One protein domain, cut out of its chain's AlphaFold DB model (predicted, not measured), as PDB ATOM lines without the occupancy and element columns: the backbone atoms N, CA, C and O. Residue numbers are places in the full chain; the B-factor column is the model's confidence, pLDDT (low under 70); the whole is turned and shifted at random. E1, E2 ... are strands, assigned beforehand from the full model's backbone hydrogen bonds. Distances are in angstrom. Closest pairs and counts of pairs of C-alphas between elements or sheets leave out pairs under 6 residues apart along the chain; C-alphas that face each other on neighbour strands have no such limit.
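What this domain is: This is residues 306 to 422 of the 422 residues of a protein of Triticum aestivum (UniProt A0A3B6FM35). What shape do these atoms make? A long, twisted sheet of four antiparallel strands, E1 to E4, makes one wall, and a separate hairpin, E5 and E6, packs on it through E5, with E6 apart from the wall. Loops lengthen the wall at both ends, around Gly 341 and Gly 362. What is it built of? The 117 printed residues hold no named helix and six named strands, E1 to E6 along the chain; the class is all strand, with 48 residues, under half, in named elements. The four-stranded sheet, in the order E1 E2 E3 E4, is a meander, each strand the antiparallel neighbour of the one before; the whole is only just loose, close to compact, with a radius of gyration of the C-alphas of 16.2 A and spans of 48, 39 and 26 A.

How they stand to each other: How does the larger sheet begin? E1, residues 318 to 323, and E2, residues 328 to 338, form a hairpin at 159 degrees, with N 321 and O 330 2.9 A apart, within hydrogen-bond range. How does it go on? E3, residues 347 to 357, forms a hairpin with E2 at 163 degrees, where N 335 and O 351 are within hydrogen-bond range at 2.8 A. E4, residues 372 to 378, is the edge strand after E3, at 159 degrees, and this hairpin has N 354 and O 375 within hydrogen-bond range at 2.8 A. Where is the second sheet? E5, residues 392 to 398, and E6, residues 406 to 411, form an antiparallel hairpin at 157 degrees, with N 407 and O 397 within hydrogen-bond range at 2.8 A. The closest C-alphas of E2 and E5 are those of Leu 334 and Pro 396, 6.8 A apart, and those of E1 and E5 are Asp 319 and Ile 397, 6.0 A; E6 is apart from E1, E2, E3 and E4.

Where its parts are: Where do the strands start and end? C-alpha 318, the first of E1, is at (163.198, 217.618, 188.430), and C-alpha 411, the last of E6, is at (153.019, 205.350, 194.729). How long are they? E2 measures 32.9 A and E3 30.9 A from first to last C-alpha; E4 measures 18.6 A, E5 18.3 A, E6 16.5 A and E1 16.3 A.

The domain as a whole: How far does it reach? The two C-alphas farthest apart, those of Gly 341 and Gly 362, are 50.2 A from each other, and the printed part has no cut. Which links are long? Those from E3 to E4, 14 residues, and from E4 to E5, 13 residues. Where is confidence low? The mean pLDDT of the printed part is 78.4, and residues 310 to 311, 361 to 368, 383 to 390 and 412 to 422 are under 70.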
ATOM      1  N   HIS A 306     164.245 200.588 182.275       82.31
ATOM      2  CA  HIS A 306     162.982 199.960 181.881       82.31
ATOM      3  C   HIS A 306     161.861 200.210 182.891       82.31
ATOM      4  O   HIS A 306     160.841 199.526 182.830       82.31
ATOM      5  N   LEU A 307     162.043 201.153 183.824       81.31
ATOM      6  CA  LEU A 307     160.969 201.514 184.732       81.31
ATOM      7  C   LEU A 307     159.840 202.170 183.921       81.31
ATOM      8  O   LEU A 307     160.128 202.973 183.031       81.31
ATOM      9  N   PRO A 308     158.576 201.839 184.212       76.88
ATOM     10  CA  PRO A 308     157.401 202.489 183.632       76.88
ATOM     11  C   PRO A 308     157.237 203.901 184.216       76.88
ATOM     12  O   PRO A 308     156.367 204.163 185.037       76.88
ATOM     13  N   LEU A 309     158.164 204.789 183.866       74.06
ATOM     14  CA  LEU A 309     158.153 206.199 184.230       74.06
ATOM     15  C   LEU A 309     158.080 207.002 182.933       74.06
ATOM     16  O   LEU A 309     158.792 206.674 181.982       74.06
ATOM     17  N   GLY A 310     157.278 208.066 182.903       69.31
ATOM     18  CA  GLY A 310     157.293 209.039 181.807       69.31
ATOM     19  C   GLY A 310     158.625 209.788 181.777       69.31
ATOM     20  O   GLY A 310     158.745 210.866 182.343       69.31
ATOM     21  N   THR A 311     159.675 209.188 181.207       68.19
ATOM     22  CA  THR A 311     161.039 209.758 181.191       68.19
ATOM     23  C   THR A 311     161.188 210.987 180.298       68.19
ATOM     24  O   THR A 311     162.220 211.643 180.334       68.19
ATOM     25  N   ASP A 312     160.185 211.267 179.478       71.69
ATOM     26  CA  ASP A 312     160.004 212.499 178.716       71.69
ATOM     27  C   ASP A 312     159.469 213.652 179.582       71.69
ATOM     28  O   ASP A 312     159.746 214.814 179.289       71.69
ATOM     29  N   MET A 313     158.796 213.344 180.693       78.44
ATOM     30  CA  MET A 313     158.213 214.325 181.608       78.44
ATOM     31  C   MET A 313     159.221 214.778 182.666       78.44
ATOM     32  O   MET A 313     159.438 214.108 183.679       78.44
ATOM     33  N   ALA A 314     159.825 215.948 182.459       85.69
ATOM     34  CA  ALA A 314     160.886 216.464 183.325       85.69
ATOM     35  C   ALA A 314     160.457 216.604 184.792       85.69
ATOM     36  O   ALA A 314     161.192 216.201 185.696       85.69
ATOM     37  N   TYR A 315     159.233 217.084 185.028       83.81
ATOM     38  CA  TYR A 315     158.675 217.301 186.365       83.81
ATOM     39  C   TYR A 315     158.493 216.012 187.183       83.81
ATOM     40  O   TYR A 315     158.241 216.073 188.382       83.81
ATOM     41  N   HIS A 316     158.615 214.817 186.588       84.25
ATOM     42  CA  HIS A 316     158.679 213.573 187.364       84.25
ATOM     43  C   HIS A 316     159.997 213.404 188.118       84.25
ATOM     44  O   HIS A 316     160.034 212.663 189.103       84.25
ATOM     45  N   PHE A 317     161.055 214.069 187.667       90.50
ATOM     46  CA  PHE A 317     162.410 213.898 188.176       90.50
ATOM     47  C   PHE A 317     163.009 215.198 188.679       90.50
ATOM     48  O   PHE A 317     163.940 215.159 189.468       90.50
ATOM     49  N   ARG A 318     162.530 216.345 188.213       94.31
ATOM     50  CA  ARG A 318     163.198 217.618 188.430       94.31
ATOM     51  C   ARG A 318     162.214 218.689 188.826       94.31
ATOM     52  O   ARG A 318     161.085 218.699 188.353       94.31
ATOM     53  N   ASP A 319     162.679 219.586 189.673       93.75
ATOM     54  CA  ASP A 319     161.931 220.761 190.083       93.75
ATOM     55  C   ASP A 319     162.900 221.881 190.449       93.75
ATOM     56  O   ASP A 319     164.086 221.656 190.711       93.75
ATOM     57  N   ILE A 320     162.392 223.104 190.415       93.62
ATOM     58  CA  ILE A 320     163.155 224.308 190.684       93.62
ATOM     59  C   ILE A 320     162.283 225.327 191.399       93.62
ATOM     60  O   ILE A 320     161.063 225.370 191.229       93.62
ATOM     61  N   VAL A 321     162.898 226.148 192.238       90.81
ATOM     62  CA  VAL A 321     162.172 227.166 192.986       90.81
ATOM     63  C   VAL A 321     163.068 228.325 193.349       90.81
ATOM     64  O   VAL A 321     164.253 228.136 193.602       90.81
ATOM     65  N   SER A 322     162.473 229.510 193.399       88.12
ATOM     66  CA  SER A 322     163.049 230.663 194.076       88.12
ATOM     67  C   SER A 322     162.536 230.703 195.508       88.12
ATOM     68  O   SER A 322     161.322 230.669 195.726       88.12
ATOM     69  N   VAL A 323     163.447 230.735 196.473       84.12
ATOM     70  CA  VAL A 323     163.114 230.832 197.895       84.12
ATOM     71  C   VAL A 323     162.944 232.308 198.239       84.12
ATOM     72  O   VAL A 323     163.924 233.056 198.257       84.12
ATOM     73  N   LYS A 324     161.705 232.724 198.519       72.88
ATOM     74  CA  LYS A 324     161.313 234.146 198.578       72.88
ATOM     75  C   LYS A 324     162.149 234.994 199.531       72.88
ATOM     76  O   LYS A 324     162.527 236.100 199.173       72.88
ATOM     77  N   ASP A 325     162.471 234.463 200.704       70.44
ATOM     78  CA  ASP A 325     163.143 235.238 201.755       70.44
ATOM     79  C   ASP A 325     164.659 235.358 201.554       70.44
ATOM     80  O   ASP A 325     165.317 236.153 202.223       70.44
ATOM     81  N   SER A 326     165.235 234.551 200.659       75.38
ATOM     82  CA  SER A 326     166.686 234.496 200.455       75.38
ATOM     83  C   SER A 326     167.129 234.894 199.050       75.38
ATOM     84  O   SER A 326     168.320 235.117 198.849       75.38
ATOM     85  N   GLY A 327     166.211 234.941 198.075       76.25
ATOM     86  CA  GLY A 327     166.544 235.139 196.658       76.25
ATOM     87  C   GLY A 327     167.330 233.972 196.042       76.25
ATOM     88  O   GLY A 327     167.790 234.049 194.903       76.25
ATOM     89  N   ILE A 328     167.505 232.874 196.783       86.88
ATOM     90  CA  ILE A 328     168.255 231.698 196.352       86.88
ATOM     91  C   ILE A 328     167.380 230.842 195.442       86.88
ATOM     92  O   ILE A 328     166.228 230.542 195.767       86.88
ATOM     93  N   ILE A 329     167.952 230.360 194.337       91.75
ATOM     94  CA  ILE A 329     167.307 229.328 193.526       91.75
ATOM     95  C   ILE A 329     167.779 227.956 193.988       91.75
ATOM     96  O   ILE A 329     168.973 227.644 193.966       91.75
ATOM     97  N   ARG A 330     166.821 227.101 194.336       93.75
ATOM     98  CA  ARG A 330     167.040 225.682 194.609       93.75
ATOM     99  C   ARG A 330     166.605 224.864 193.402       93.75
ATOM    100  O   ARG A 330     165.548 225.110 192.828       93.75
ATOM    101  N   PHE A 331     167.405 223.873 193.038       96.19
ATOM    102  CA  PHE A 331     167.104 222.908 191.983       96.19
ATOM    103  C   PHE A 331     167.277 221.488 192.519       96.19
ATOM    104  O   PHE A 331     168.182 221.227 193.312       96.19
ATOM    105  N   VAL A 332     166.423 220.564 192.085       95.62
ATOM    106  CA  VAL A 332     166.451 219.160 192.505       95.62
ATOM    107  C   VAL A 332     166.381 218.223 191.302       95.62
ATOM    108  O   VAL A 332     165.714 218.511 190.312       95.62
ATOM    109  N   ASP A 333     167.064 217.083 191.396       96.25
ATOM    110  CA  ASP A 333     167.075 216.007 190.399       96.25
ATOM    111  C   ASP A 333     167.015 214.665 191.129       96.25
ATOM    112  O   ASP A 333     167.900 214.292 191.909       96.25
ATOM    113  N   LEU A 334     165.931 213.955 190.873       93.50
ATOM    114  CA  LEU A 334     165.584 212.658 191.400       93.50
ATOM    115  C   LEU A 334     165.963 211.590 190.377       93.50
ATOM    116  O   LEU A 334     165.445 211.522 189.266       93.50
ATOM    117  N   GLN A 335     166.810 210.675 190.814       92.81
ATOM    118  CA  GLN A 335     167.160 209.466 190.099       92.81
ATOM    119  C   GLN A 335     166.444 208.270 190.731       92.81
ATOM    120  O   GLN A 335     166.661 207.955 191.901       92.81
ATOM    121  N   VAL A 336     165.641 207.552 189.948       89.94
ATOM    122  CA  VAL A 336     164.956 206.324 190.382       89.94
ATOM    123  C   VAL A 336     165.743 205.108 189.908       89.94
ATOM    124  O   VAL A 336     166.053 204.964 188.721       89.94
ATOM    125  N   HIS A 337     166.085 204.223 190.838       89.06
ATOM    126  CA  HIS A 337     166.879 203.031 190.570       89.06
ATOM    127  C   HIS A 337     165.977 201.847 190.215       89.06
ATOM    128  O   HIS A 337     164.913 201.669 190.801       89.06
ATOM    129  N   ALA A 338     166.429 201.009 189.282       87.44
ATOM    130  CA  ALA A 338     165.791 199.736 188.962       87.44
ATOM    131  C   ALA A 338     166.573 198.574 189.588       87.44
ATOM    132  O   ALA A 338     167.792 198.660 189.769       87.44
ATOM    133  N   GLU A 339     165.892 197.478 189.913       85.81
ATOM    134  CA  GLU A 339     166.558 196.223 190.279       85.81
ATOM    135  C   GLU A 339     167.487 195.747 189.144       85.81
ATOM    136  O   GLU A 339     167.167 195.935 187.961       85.81
ATOM    137  N   PRO A 340     168.626 195.102 189.454       78.31
ATOM    138  CA  PRO A 340     169.511 194.559 188.438       78.31
ATOM    139  C   PRO A 340     168.772 193.573 187.527       78.31
ATOM    140  O   PRO A 340     168.248 192.549 187.957       78.31
ATOM    141  N   GLY A 341     168.754 193.867 186.232       79.50
ATOM    142  CA  GLY A 341     168.122 193.012 185.240       79.50
ATOM    143  C   GLY A 341     167.883 193.769 183.947       79.50
ATOM    144  O   GLY A 341     167.438 194.912 183.959       79.50
ATOM    145  N   ARG A 342     168.153 193.130 182.804       72.50
ATOM    146  CA  ARG A 342     168.127 193.795 181.488       72.50
ATOM    147  C   ARG A 342     166.769 194.418 181.133       72.50
ATOM    148  O   ARG A 342     166.718 195.198 180.202       72.50
ATOM    149  N   ARG A 343     165.683 194.035 181.809       81.62
ATOM    150  CA  ARG A 343     164.313 194.534 181.598       81.62
ATOM    151  C   ARG A 343     163.540 194.656 182.911       81.62
ATOM    152  O   ARG A 343     162.327 194.476 182.918       81.62
ATOM    153  N   SER A 344     164.243 194.862 184.026       81.00
ATOM    154  CA  SER A 344     163.562 195.015 185.309       81.00
ATOM    155  C   SER A 344     162.705 196.277 185.295       81.00
ATOM    156  O   SER A 344     163.187 197.352 184.945       81.00
ATOM    157  N   GLN A 345     161.444 196.116 185.680       84.38
ATOM    158  CA  GLN A 345     160.492 197.207 185.881       84.38
ATOM    159  C   GLN A 345     160.271 197.481 187.374       84.38
ATOM    160  O   GLN A 345     159.407 198.268 187.746       84.38
ATOM    161  N   THR A 346     161.034 196.804 188.236       84.44
ATOM    162  CA  THR A 346     160.898 196.902 189.686       84.44
ATOM    163  C   THR A 346     161.834 197.991 190.209       84.44
ATOM    164  O   THR A 346     163.045 197.892 189.973       84.44
ATOM    165  N   PRO A 347     161.313 199.016 190.905       86.38
ATOM    166  CA  PRO A 347     162.150 200.019 191.546       86.38
ATOM    167  C   PRO A 347     162.936 199.393 192.706       86.38
ATOM    168  O   PRO A 347     162.421 198.532 193.418       86.38
ATOM    169  N   SER A 348     164.187 199.824 192.881       86.81
ATOM    170  CA  SER A 348     165.115 199.343 193.924       86.81
ATOM    171  C   SER A 348     165.584 200.451 194.878       86.81
ATOM    172  O   SER A 348     166.485 200.256 195.700       86.81
ATOM    173  N   GLY A 349     164.994 201.640 194.758       88.12
ATOM    174  CA  GLY A 349     165.317 202.825 195.546       88.12
ATOM    175  C   GLY A 349     165.469 204.069 194.682       88.12
ATOM    176  O   GLY A 349     165.119 204.079 193.503       88.12
ATOM    177  N   TRP A 350     166.006 205.125 195.280       89.94
ATOM    178  CA  TRP A 350     166.184 206.411 194.617       89.94
ATOM    179  C   TRP A 350     167.337 207.209 195.231       89.94
ATOM    180  O   TRP A 350     167.796 206.923 196.343       89.94
ATOM    181  N   THR A 351     167.804 208.204 194.485       93.00
ATOM    182  CA  THR A 351     168.766 209.215 194.925       93.00
ATOM    183  C   THR A 351     168.262 210.579 194.497       93.00
ATOM    184  O   THR A 351     167.949 210.764 193.327       93.00
ATOM    185  N   VAL A 352     168.217 211.530 195.415       94.12
ATOM    186  CA  VAL A 352     167.981 212.938 195.111       94.12
ATOM    187  C   VAL A 352     169.291 213.691 195.258       94.12
ATOM    188  O   VAL A 352     170.033 213.461 196.210       94.12
ATOM    189  N   VAL A 353     169.565 214.594 194.327       96.25
ATOM    190  CA  VAL A 353     170.620 215.598 194.459       96.25
ATOM    191  C   VAL A 353     169.970 216.975 194.413       96.25
ATOM    192  O   VAL A 353     168.989 217.179 193.696       96.25
ATOM    193  N   THR A 354     170.494 217.895 195.211       95.81
ATOM    194  CA  THR A 354     170.047 219.286 195.298       95.81
ATOM    195  C   THR A 354     171.186 220.217 194.914       95.81
ATOM    196  O   THR A 354     172.363 219.938 195.171       95.81
ATOM    197  N   TRP A 355     170.826 221.318 194.267       96.44
ATOM    198  CA  TRP A 355     171.745 222.358 193.847       96.44
ATOM    199  C   TRP A 355     171.223 223.727 194.241       96.44
ATOM    200  O   TRP A 355     170.014 223.958 194.302       96.44
ATOM    201  N   THR A 356     172.164 224.642 194.403       94.69
ATOM    202  CA  THR A 356     171.923 226.019 194.815       94.69
ATOM    203  C   THR A 356     172.518 226.964 193.790       94.69
ATOM    204  O   THR A 356     173.655 226.772 193.343       94.69
ATOM    205  N   LEU A 357     171.765 227.998 193.436       92.19
ATOM    206  CA  LEU A 357     172.261 229.171 192.737       92.19
ATOM    207  C   LEU A 357     171.994 230.400 193.608       92.19
ATOM    208  O   LEU A 357     170.867 230.639 194.031       92.19
ATOM    209  N   GLU A 358     173.048 231.170 193.845       88.06
ATOM    210  CA  GLU A 358     173.046 232.390 194.653       88.06
ATOM    211  C   GLU A 358     173.589 233.549 193.808       88.06
ATOM    212  O   GLU A 358     174.322 233.311 192.840       88.06
ATOM    213  N   GLY A 359     173.303 234.787 194.218       77.50
ATOM    214  CA  GLY A 359     173.847 235.997 193.596       77.50
ATOM    215  C   GLY A 359     173.011 236.552 192.445       77.50
ATOM    216  O   GLY A 359     173.523 237.350 191.663       77.50
ATOM    217  N   LEU A 360     171.746 236.133 192.322       74.12
ATOM    218  CA  LEU A 360     170.772 236.759 191.427       74.12
ATOM    219  C   LEU A 360     170.100 237.936 192.159       74.12
ATOM    220  O   LEU A 360     168.889 237.961 192.345       74.12
ATOM    221  N   ASP A 361     170.903 238.897 192.613       59.16
ATOM    222  CA  ASP A 361     170.435 239.996 193.456       59.16
ATOM    223  C   ASP A 361     170.166 241.225 192.562       59.16
ATOM    224  O   ASP A 361     171.099 241.898 192.116       59.16
ATOM    225  N   GLY A 362     168.893 241.523 192.275       54.31
ATOM    226  CA  GLY A 362     168.454 242.814 191.714       54.31
ATOM    227  C   GLY A 362     168.985 243.203 190.322       54.31
ATOM    228  O   GLY A 362     169.030 244.393 190.002       54.31
ATOM    229  N   GLY A 363     169.399 242.240 189.488       57.72
ATOM    230  CA  GLY A 363     169.792 242.489 188.096       57.72
ATOM    231  C   GLY A 363     170.439 241.297 187.378       57.72
ATOM    232  O   GLY A 363     170.811 240.296 187.984       57.72
ATOM    233  N   LEU A 364     170.613 241.412 186.056       61.41
ATOM    234  CA  LEU A 364     171.228 240.389 185.192       61.41
ATOM    235  C   LEU A 364     172.775 240.452 185.202       61.41
ATOM    236  O   LEU A 364     173.416 240.564 184.155       61.41
ATOM    237  N   GLY A 365     173.394 240.399 186.384       61.12
ATOM    238  CA  GLY A 365     174.849 240.258 186.547       61.12
ATOM    239  C   GLY A 365     175.272 238.788 186.503       61.12
ATOM    240  O   GLY A 365     175.343 238.136 187.537       61.12
ATOM    241  N   LEU A 366     175.509 238.243 185.308       61.69
ATOM    242  CA  LEU A 366     175.487 236.786 185.081       61.69
ATOM    243  C   LEU A 366     176.865 236.108 185.012       61.69
ATOM    244  O   LEU A 366     176.924 234.880 184.974       61.69
ATOM    245  N   ASP A 367     177.963 236.872 185.001       60.34
ATOM    246  CA  ASP A 367     179.301 236.354 184.656       60.34
ATOM    247  C   ASP A 367     179.847 235.282 185.628       60.34
ATOM    248  O   ASP A 367     180.792 234.573 185.283       60.34
ATOM    249  N   ASP A 368     179.222 235.090 186.797       69.56
ATOM    250  CA  ASP A 368     179.628 234.105 187.812       69.56
ATOM    251  C   ASP A 368     178.514 233.144 188.279       69.56
ATOM    252  O   ASP A 368     178.760 232.275 189.132       69.56
ATOM    253  N   LEU A 369     177.309 233.248 187.708       84.38
ATOM    254  CA  LEU A 369     176.161 232.436 188.111       84.38
ATOM    255  C   LEU A 369     176.341 230.979 187.684       84.38
ATOM    256  O   LEU A 369     176.439 230.643 186.504       84.38
ATOM    257  N   ARG A 370     176.372 230.080 188.668       88.12
ATOM    258  CA  ARG A 370     176.424 228.635 188.436       88.12
ATOM    259  C   ARG A 370     175.775 227.867 189.570       88.12
ATOM    260  O   ARG A 370     176.001 228.170 190.741       88.12
ATOM    261  N   PHE A 371     175.062 226.808 189.207       93.38
ATOM    262  CA  PHE A 371     174.570 225.841 190.176       93.38
ATOM    263  C   PHE A 371     175.738 225.132 190.861       93.38
ATOM    264  O   PHE A 371     176.633 224.587 190.206       93.38
ATOM    265  N   LYS A 372     175.711 225.124 192.190       94.81
ATOM    266  CA  LYS A 372     176.615 224.348 193.037       94.81
ATOM    267  C   LYS A 372     175.829 223.188 193.624       94.81
ATOM    268  O   LYS A 372     174.719 223.385 194.098       94.81
ATOM    269  N   GLU A 373     176.389 221.987 193.555       95.31
ATOM    270  CA  GLU A 373     175.815 220.833 194.250       95.31
ATOM    271  C   GLU A 373     175.941 221.055 195.756       95.31
ATOM    272  O   GLU A 373     177.014 221.433 196.231       95.31
ATOM    273  N   GLU A 374     174.852 220.846 196.485       92.62
ATOM    274  CA  GLU A 374     174.797 221.093 197.925       92.62
ATOM    275  C   GLU A 374     174.679 219.786 198.701       92.62
ATOM    276  O   GLU A 374     175.513 219.490 199.559       92.62
ATOM    277  N   TYR A 375     173.649 218.995 198.393       91.94
ATOM    278  CA  TYR A 375     173.345 217.788 199.146       91.94
ATOM    279  C   TYR A 375     172.857 216.653 198.249       91.94
ATOM    280  O   TYR A 375     172.116 216.867 197.287       91.94
ATOM    281  N   GLN A 376     173.235 215.428 198.612       94.25
ATOM    282  CA  GLN A 376     172.766 214.196 197.992       94.25
ATOM    283  C   GLN A 376     172.139 213.303 199.067       94.25
ATOM    284  O   GLN A 376     172.773 213.015 200.078       94.25
ATOM    285  N   LEU A 377     170.916 212.831 198.818       90.50
ATOM    286  CA  LEU A 377     170.166 211.939 199.699       90.50
ATOM    287  C   LEU A 377     169.800 210.647 198.968       90.50
ATOM    288  O   LEU A 377     169.173 210.684 197.910       90.50
ATOM    289  N   SER A 378     170.125 209.494 199.544       89.50
ATOM    290  CA  SER A 378     169.697 208.189 199.040       89.50
ATOM    291  C   SER A 378     168.601 207.559 199.896       89.50
ATOM    292  O   SER A 378     168.625 207.623 201.126       89.50
ATOM    293  N   SER A 379     167.702 206.806 199.255       87.75
ATOM    294  CA  SER A 379     166.675 206.008 199.938       87.75
ATOM    295  C   SER A 379     167.241 205.026 200.981       87.75
ATOM    296  O   SER A 379     166.533 204.604 201.891       87.75
ATOM    297  N   ARG A 380     168.525 204.650 200.880       83.44
ATOM    298  CA  ARG A 380     169.212 203.776 201.852       83.44
ATOM    299  C   ARG A 380     169.489 204.467 203.188       83.44
ATOM    300  O   ARG A 380     169.527 203.801 204.223       83.44
ATOM    301  N   GLU A 381     169.666 205.781 203.167       83.75
ATOM    302  CA  GLU A 381     169.998 206.598 204.340       83.75
ATOM    303  C   GLU A 381     168.765 206.857 205.215       83.75
ATOM    304  O   GLU A 381     168.882 207.044 206.422       83.75
ATOM    305  N   ILE A 382     167.568 206.747 204.632       78.00
ATOM    306  CA  ILE A 382     166.278 206.836 205.328       78.00
ATOM    307  C   ILE A 382     165.696 205.458 205.684       78.00
ATOM    308  O   ILE A 382     164.509 205.338 205.972       78.00
ATOM    309  N   SER A 383     166.511 204.400 205.704       63.75
ATOM    310  CA  SER A 383     166.074 203.018 205.987       63.75
ATOM    311  C   SER A 383     165.427 202.810 207.367       63.75
ATOM    312  O   SER A 383     164.759 201.801 207.588       63.75
ATOM    313  N   ASN A 384     165.574 203.773 208.282       67.50
ATOM    314  CA  ASN A 384     164.868 203.798 209.565       67.50
ATOM    315  C   ASN A 384     163.362 204.096 209.420       67.50
ATOM    316  O   ASN A 384     162.583 203.787 210.323       67.50
ATOM    317  N   TYR A 385     162.937 204.665 208.288       65.75
ATOM    318  CA  TYR A 385     161.533 204.857 207.946       65.75
ATOM    319  C   TYR A 385     160.992 203.573 207.303       65.75
ATOM    320  O   TYR A 385     161.599 203.017 206.389       65.75
ATOM    321  N   ARG A 386     159.839 203.076 207.773       62.59
ATOM    322  CA  ARG A 386     159.185 201.853 207.255       62.59
ATOM    323  C   ARG A 386     158.520 202.087 205.889       62.59
ATOM    324  O   ARG A 386     157.320 201.871 205.741       62.59
ATOM    325  N   LEU A 387     159.281 202.542 204.899       65.69
ATOM    326  CA  LEU A 387     158.810 202.700 203.526       65.69
ATOM    327  C   LEU A 387     159.005 201.381 202.755       65.69
ATOM    328  O   LEU A 387     160.087 200.791 202.831       65.69
ATOM    329  N   PRO A 388     157.996 200.886 202.014       64.19
ATOM    330  CA  PRO A 388     158.185 199.757 201.112       64.19
ATOM    331  C   PRO A 388     159.295 200.056 200.095       64.19
ATOM    332  O   PRO A 388     159.280 201.087 199.427       64.19
ATOM    333  N   GLN A 389     160.252 199.138 199.948       61.22
ATOM    334  CA  GLN A 389     161.387 199.305 199.027       61.22
ATOM    335  C   GLN A 389     160.967 199.353 197.548       61.22
ATOM    336  O   GLN A 389     161.721 199.843 196.715       61.22
ATOM    337  N   SER A 390     159.760 198.873 197.234       66.19
ATOM    338  CA  SER A 390     159.181 198.829 195.891       66.19
ATOM    339  C   SER A 390     158.313 200.046 195.542       66.19
ATOM    340  O   SER A 390     157.546 199.971 194.584       66.19
ATOM    341  N   LEU A 391     158.354 201.129 196.327       73.69
ATOM    342  CA  LEU A 391     157.610 202.345 195.996       73.69
ATOM    343  C   LEU A 391     158.219 203.031 194.771       73.69
ATOM    344  O   LEU A 391     159.429 203.259 194.701       73.69
ATOM    345  N   PHE A 392     157.356 203.416 193.837       78.69
ATOM    346  CA  PHE A 392     157.706 204.394 192.822       78.69
ATOM    347  C   PHE A 392     157.754 205.764 193.485       78.69
ATOM    348  O   PHE A 392     156.814 206.151 194.179       78.69
ATOM    349  N   VAL A 393     158.862 206.474 193.287       84.94
ATOM    350  CA  VAL A 393     159.048 207.845 193.763       84.94
ATOM    351  C   VAL A 393     159.206 208.745 192.555       84.94
ATOM    352  O   VAL A 393     159.978 208.426 191.651       84.94
ATOM    353  N   CYS A 394     158.456 209.836 192.520       84.69
ATOM    354  CA  CYS A 394     158.479 210.807 191.435       84.69
ATOM    355  C   CYS A 394     158.036 212.182 191.946       84.69
ATOM    356  O   CYS A 394     157.771 212.350 193.137       84.69
ATOM    357  N   LYS A 395     157.959 213.152 191.026       85.75
ATOM    358  CA  LYS A 395     157.453 214.510 191.260       85.75
ATOM    359  C   LYS A 395     158.099 215.129 192.508       85.75
ATOM    360  O   LYS A 395     157.400 215.342 193.499       85.75
ATOM    361  N   PRO A 396     159.434 215.331 192.512       90.25
ATOM    362  CA  PRO A 396     160.065 216.066 193.593       90.25
ATOM    363  C   PRO A 396     159.538 217.498 193.596       90.25
ATOM    364  O   PRO A 396     159.379 218.092 192.536       90.25
ATOM    365  N   ILE A 397     159.242 218.030 194.777       89.50
ATOM    366  CA  ILE A 397     158.714 219.383 194.935       89.50
ATOM    367  C   ILE A 397     159.495 220.085 196.041       89.50
ATOM    368  O   ILE A 397     159.389 219.713 197.208       89.50
ATOM    369  N   LEU A 398     160.286 221.089 195.677       89.88
ATOM    370  CA  LEU A 398     161.012 221.939 196.620       89.88
ATOM    371  C   LEU A 398     160.070 222.962 197.250       89.88
ATOM    372  O   LEU A 398     159.315 223.605 196.520       89.88
ATOM    373  N   SER A 399     160.144 223.158 198.563       86.56
ATOM    374  CA  SER A 399     159.429 224.261 199.203       86.56
ATOM    375  C   SER A 399     160.022 225.604 198.782       86.56
ATOM    376  O   SER A 399     161.232 225.772 198.649       86.56
ATOM    377  N   SER A 400     159.133 226.552 198.534       81.00
ATOM    378  CA  SER A 400     159.423 227.951 198.219       81.00
ATOM    379  C   SER A 400     159.405 228.860 199.452       81.00
ATOM    380  O   SER A 400     159.928 229.974 199.393       81.00
ATOM    381  N   HIS A 401     158.796 228.386 200.544       78.94
ATOM    382  CA  HIS A 401     158.662 229.098 201.814       78.94
ATOM    383  C   HIS A 401     159.743 228.675 202.810       78.94
ATOM    384  O   HIS A 401     160.465 229.518 203.330       78.94
ATOM    385  N   GLU A 402     159.880 227.370 203.061       77.31
ATOM    386  CA  GLU A 402     160.857 226.843 204.012       77.31
ATOM    387  C   GLU A 402     162.037 226.218 203.264       77.31
ATOM    388  O   GLU A 402     161.922 225.176 202.615       77.31
ATOM    389  N   ASP A 403     163.197 226.862 203.354       83.06
ATOM    390  CA  ASP A 403     164.408 226.355 202.723       83.06
ATOM    391  C   ASP A 403     164.813 224.979 203.286       83.06
ATOM    392  O   ASP A 403     164.707 224.707 204.482       83.06
ATOM    393  N   GLY A 404     165.289 224.092 202.412       83.94
ATOM    394  CA  GLY A 404     165.680 222.727 202.782       83.94
ATOM    395  C   GLY A 404     164.532 221.713 202.895       83.94
ATOM    396  O   GLY A 404     164.795 220.550 203.218       83.94
ATOM    397  N   VAL A 405     163.285 222.088 202.591       87.81
ATOM    398  CA  VAL A 405     162.149 221.150 202.548       87.81
ATOM    399  C   VAL A 405     161.918 220.616 201.130       87.81
ATOM    400  O   VAL A 405     161.799 221.367 200.161       87.81
ATOM    401  N   LEU A 406     161.822 219.288 201.011       89.12
ATOM    402  CA  LEU A 406     161.544 218.565 199.768       89.12
ATOM    403  C   LEU A 406     160.399 217.570 199.978       89.12
ATOM    404  O   LEU A 406     160.499 216.657 200.800       89.12
ATOM    405  N   TYR A 407     159.353 217.690 199.167       88.38
ATOM    406  CA  TYR A 407     158.275 216.712 199.082       88.38
ATOM    407  C   TYR A 407     158.547 215.727 197.942       88.38
ATOM    408  O   TYR A 407     159.009 216.103 196.867       88.38
ATOM    409  N   LEU A 408     158.255 214.448 198.175       86.56
ATOM    410  CA  LEU A 408     158.382 213.380 197.186       86.56
ATOM    411  C   LEU A 408     157.051 212.638 197.090       86.56
ATOM    412  O   LEU A 408     156.536 212.163 198.105       86.56
ATOM    413  N   LEU A 409     156.511 212.498 195.879       84.06
ATOM    414  CA  LEU A 409     155.318 211.688 195.666       84.06
ATOM    415  C   LEU A 409     155.704 210.210 195.641       84.06
ATOM    416  O   LEU A 409     156.584 209.798 194.885       84.06
ATOM    417  N   THR A 410     155.015 209.400 196.444       80.75
ATOM    418  CA  THR A 410     155.209 207.947 196.477       80.75
ATOM    419  C   THR A 410     153.958 207.219 196.015       80.75
ATOM    420  O   THR A 410     152.873 207.498 196.525       80.75
ATOM    421  N   ASN A 411     154.108 206.235 195.130       71.56
ATOM    422  CA  ASN A 411     153.019 205.350 194.729       71.56
ATOM    423  C   ASN A 411     153.419 203.866 194.815       71.56
ATOM    424  O   ASN A 411     154.561 203.485 194.552       71.56
ATOM    425  N   ALA A 412     152.461 203.019 195.195       59.06
ATOM    426  CA  ALA A 412     152.577 201.566 195.178       59.06
ATOM    427  C   ALA A 412     152.459 200.960 193.762       59.06
ATOM    428  O   ALA A 412     152.870 199.816 193.567       59.06
ATOM    429  N   SER A 413     151.920 201.702 192.784       57.38
ATOM    430  CA  SER A 413     151.750 201.282 191.387       57.38
ATOM    431  C   SER A 413     152.357 202.296 190.409       57.38
ATOM    432  O   SER A 413     152.364 203.499 190.665       57.38
ATOM    433  N   SER A 414     152.867 201.817 189.270       50.38
ATOM    434  CA  SER A 414     153.346 202.689 188.191       50.38
ATOM    435  C   SER A 414     152.232 203.242 187.303       50.38
ATOM    436  O   SER A 414     152.455 204.216 186.596       50.38
ATOM    437  N   GLN A 415     151.043 202.625 187.316       48.78
ATOM    438  CA  GLN A 415     149.926 203.005 186.438       48.78
ATOM    439  C   GLN A 415     149.389 204.404 186.757       48.78
ATOM    440  O   GLN A 415     148.870 205.086 185.883       48.78
ATOM    441  N   ASP A 416     149.583 204.861 187.988       47.72
ATOM    442  CA  ASP A 416     149.176 206.192 188.429       47.72
ATOM    443  C   ASP A 416     150.189 207.295 188.064       47.72
ATOM    444  O   ASP A 416     149.918 208.474 188.281       47.72
ATOM    445  N   VAL A 417     151.368 206.927 187.542       47.06
ATOM    446  CA  VAL A 417     152.406 207.873 187.093       47.06
ATOM    447  C   VAL A 417     152.195 208.269 185.623       47.06
ATOM    448  O   VAL A 417     152.583 209.360 185.230       47.06
ATOM    449  N   GLU A 418     151.526 207.431 184.822       37.88
ATOM    450  CA  GLU A 418     151.351 207.610 183.367       37.88
ATOM    451  C   GLU A 418     150.161 208.512 182.959       37.88
ATOM    452  O   GLU A 418     149.947 208.741 181.770       37.88
ATOM    453  N   GLY A 419     149.371 209.035 183.904       35.06
ATOM    454  CA  GLY A 419     148.082 209.684 183.613       35.06
ATOM    455  C   GLY A 419     148.107 211.118 183.062       35.06
ATOM    456  O   GLY A 419     147.037 211.676 182.836       35.06
ATOM    457  N   ASP A 420     149.264 211.734 182.829       36.66
ATOM    458  CA  ASP A 420     149.359 213.170 182.512       36.66
ATOM    459  C   ASP A 420     149.718 213.424 181.035       36.66
ATOM    460  O   ASP A 420     150.782 213.947 180.729       36.66
ATOM    461  N   CYS A 421     148.833 213.078 180.090       25.06
ATOM    462  CA  CYS A 421     149.005 213.434 178.670       25.06
ATOM    463  C   CYS A 421     147.941 214.436 178.177       25.06
ATOM    464  O   CYS A 421     146.746 214.125 178.137       25.06
ATOM    465  N   CYS A 422     148.446 215.590 177.715       25.95
ATOM    466  CA  CYS A 422     147.817 216.652 176.908       25.95
ATOM    467  C   CYS A 422     146.805 217.565 177.601       25.95
ATOM    468  O   CYS A 422     145.591 217.260 177.600       25.95
TER     469      CYS A 422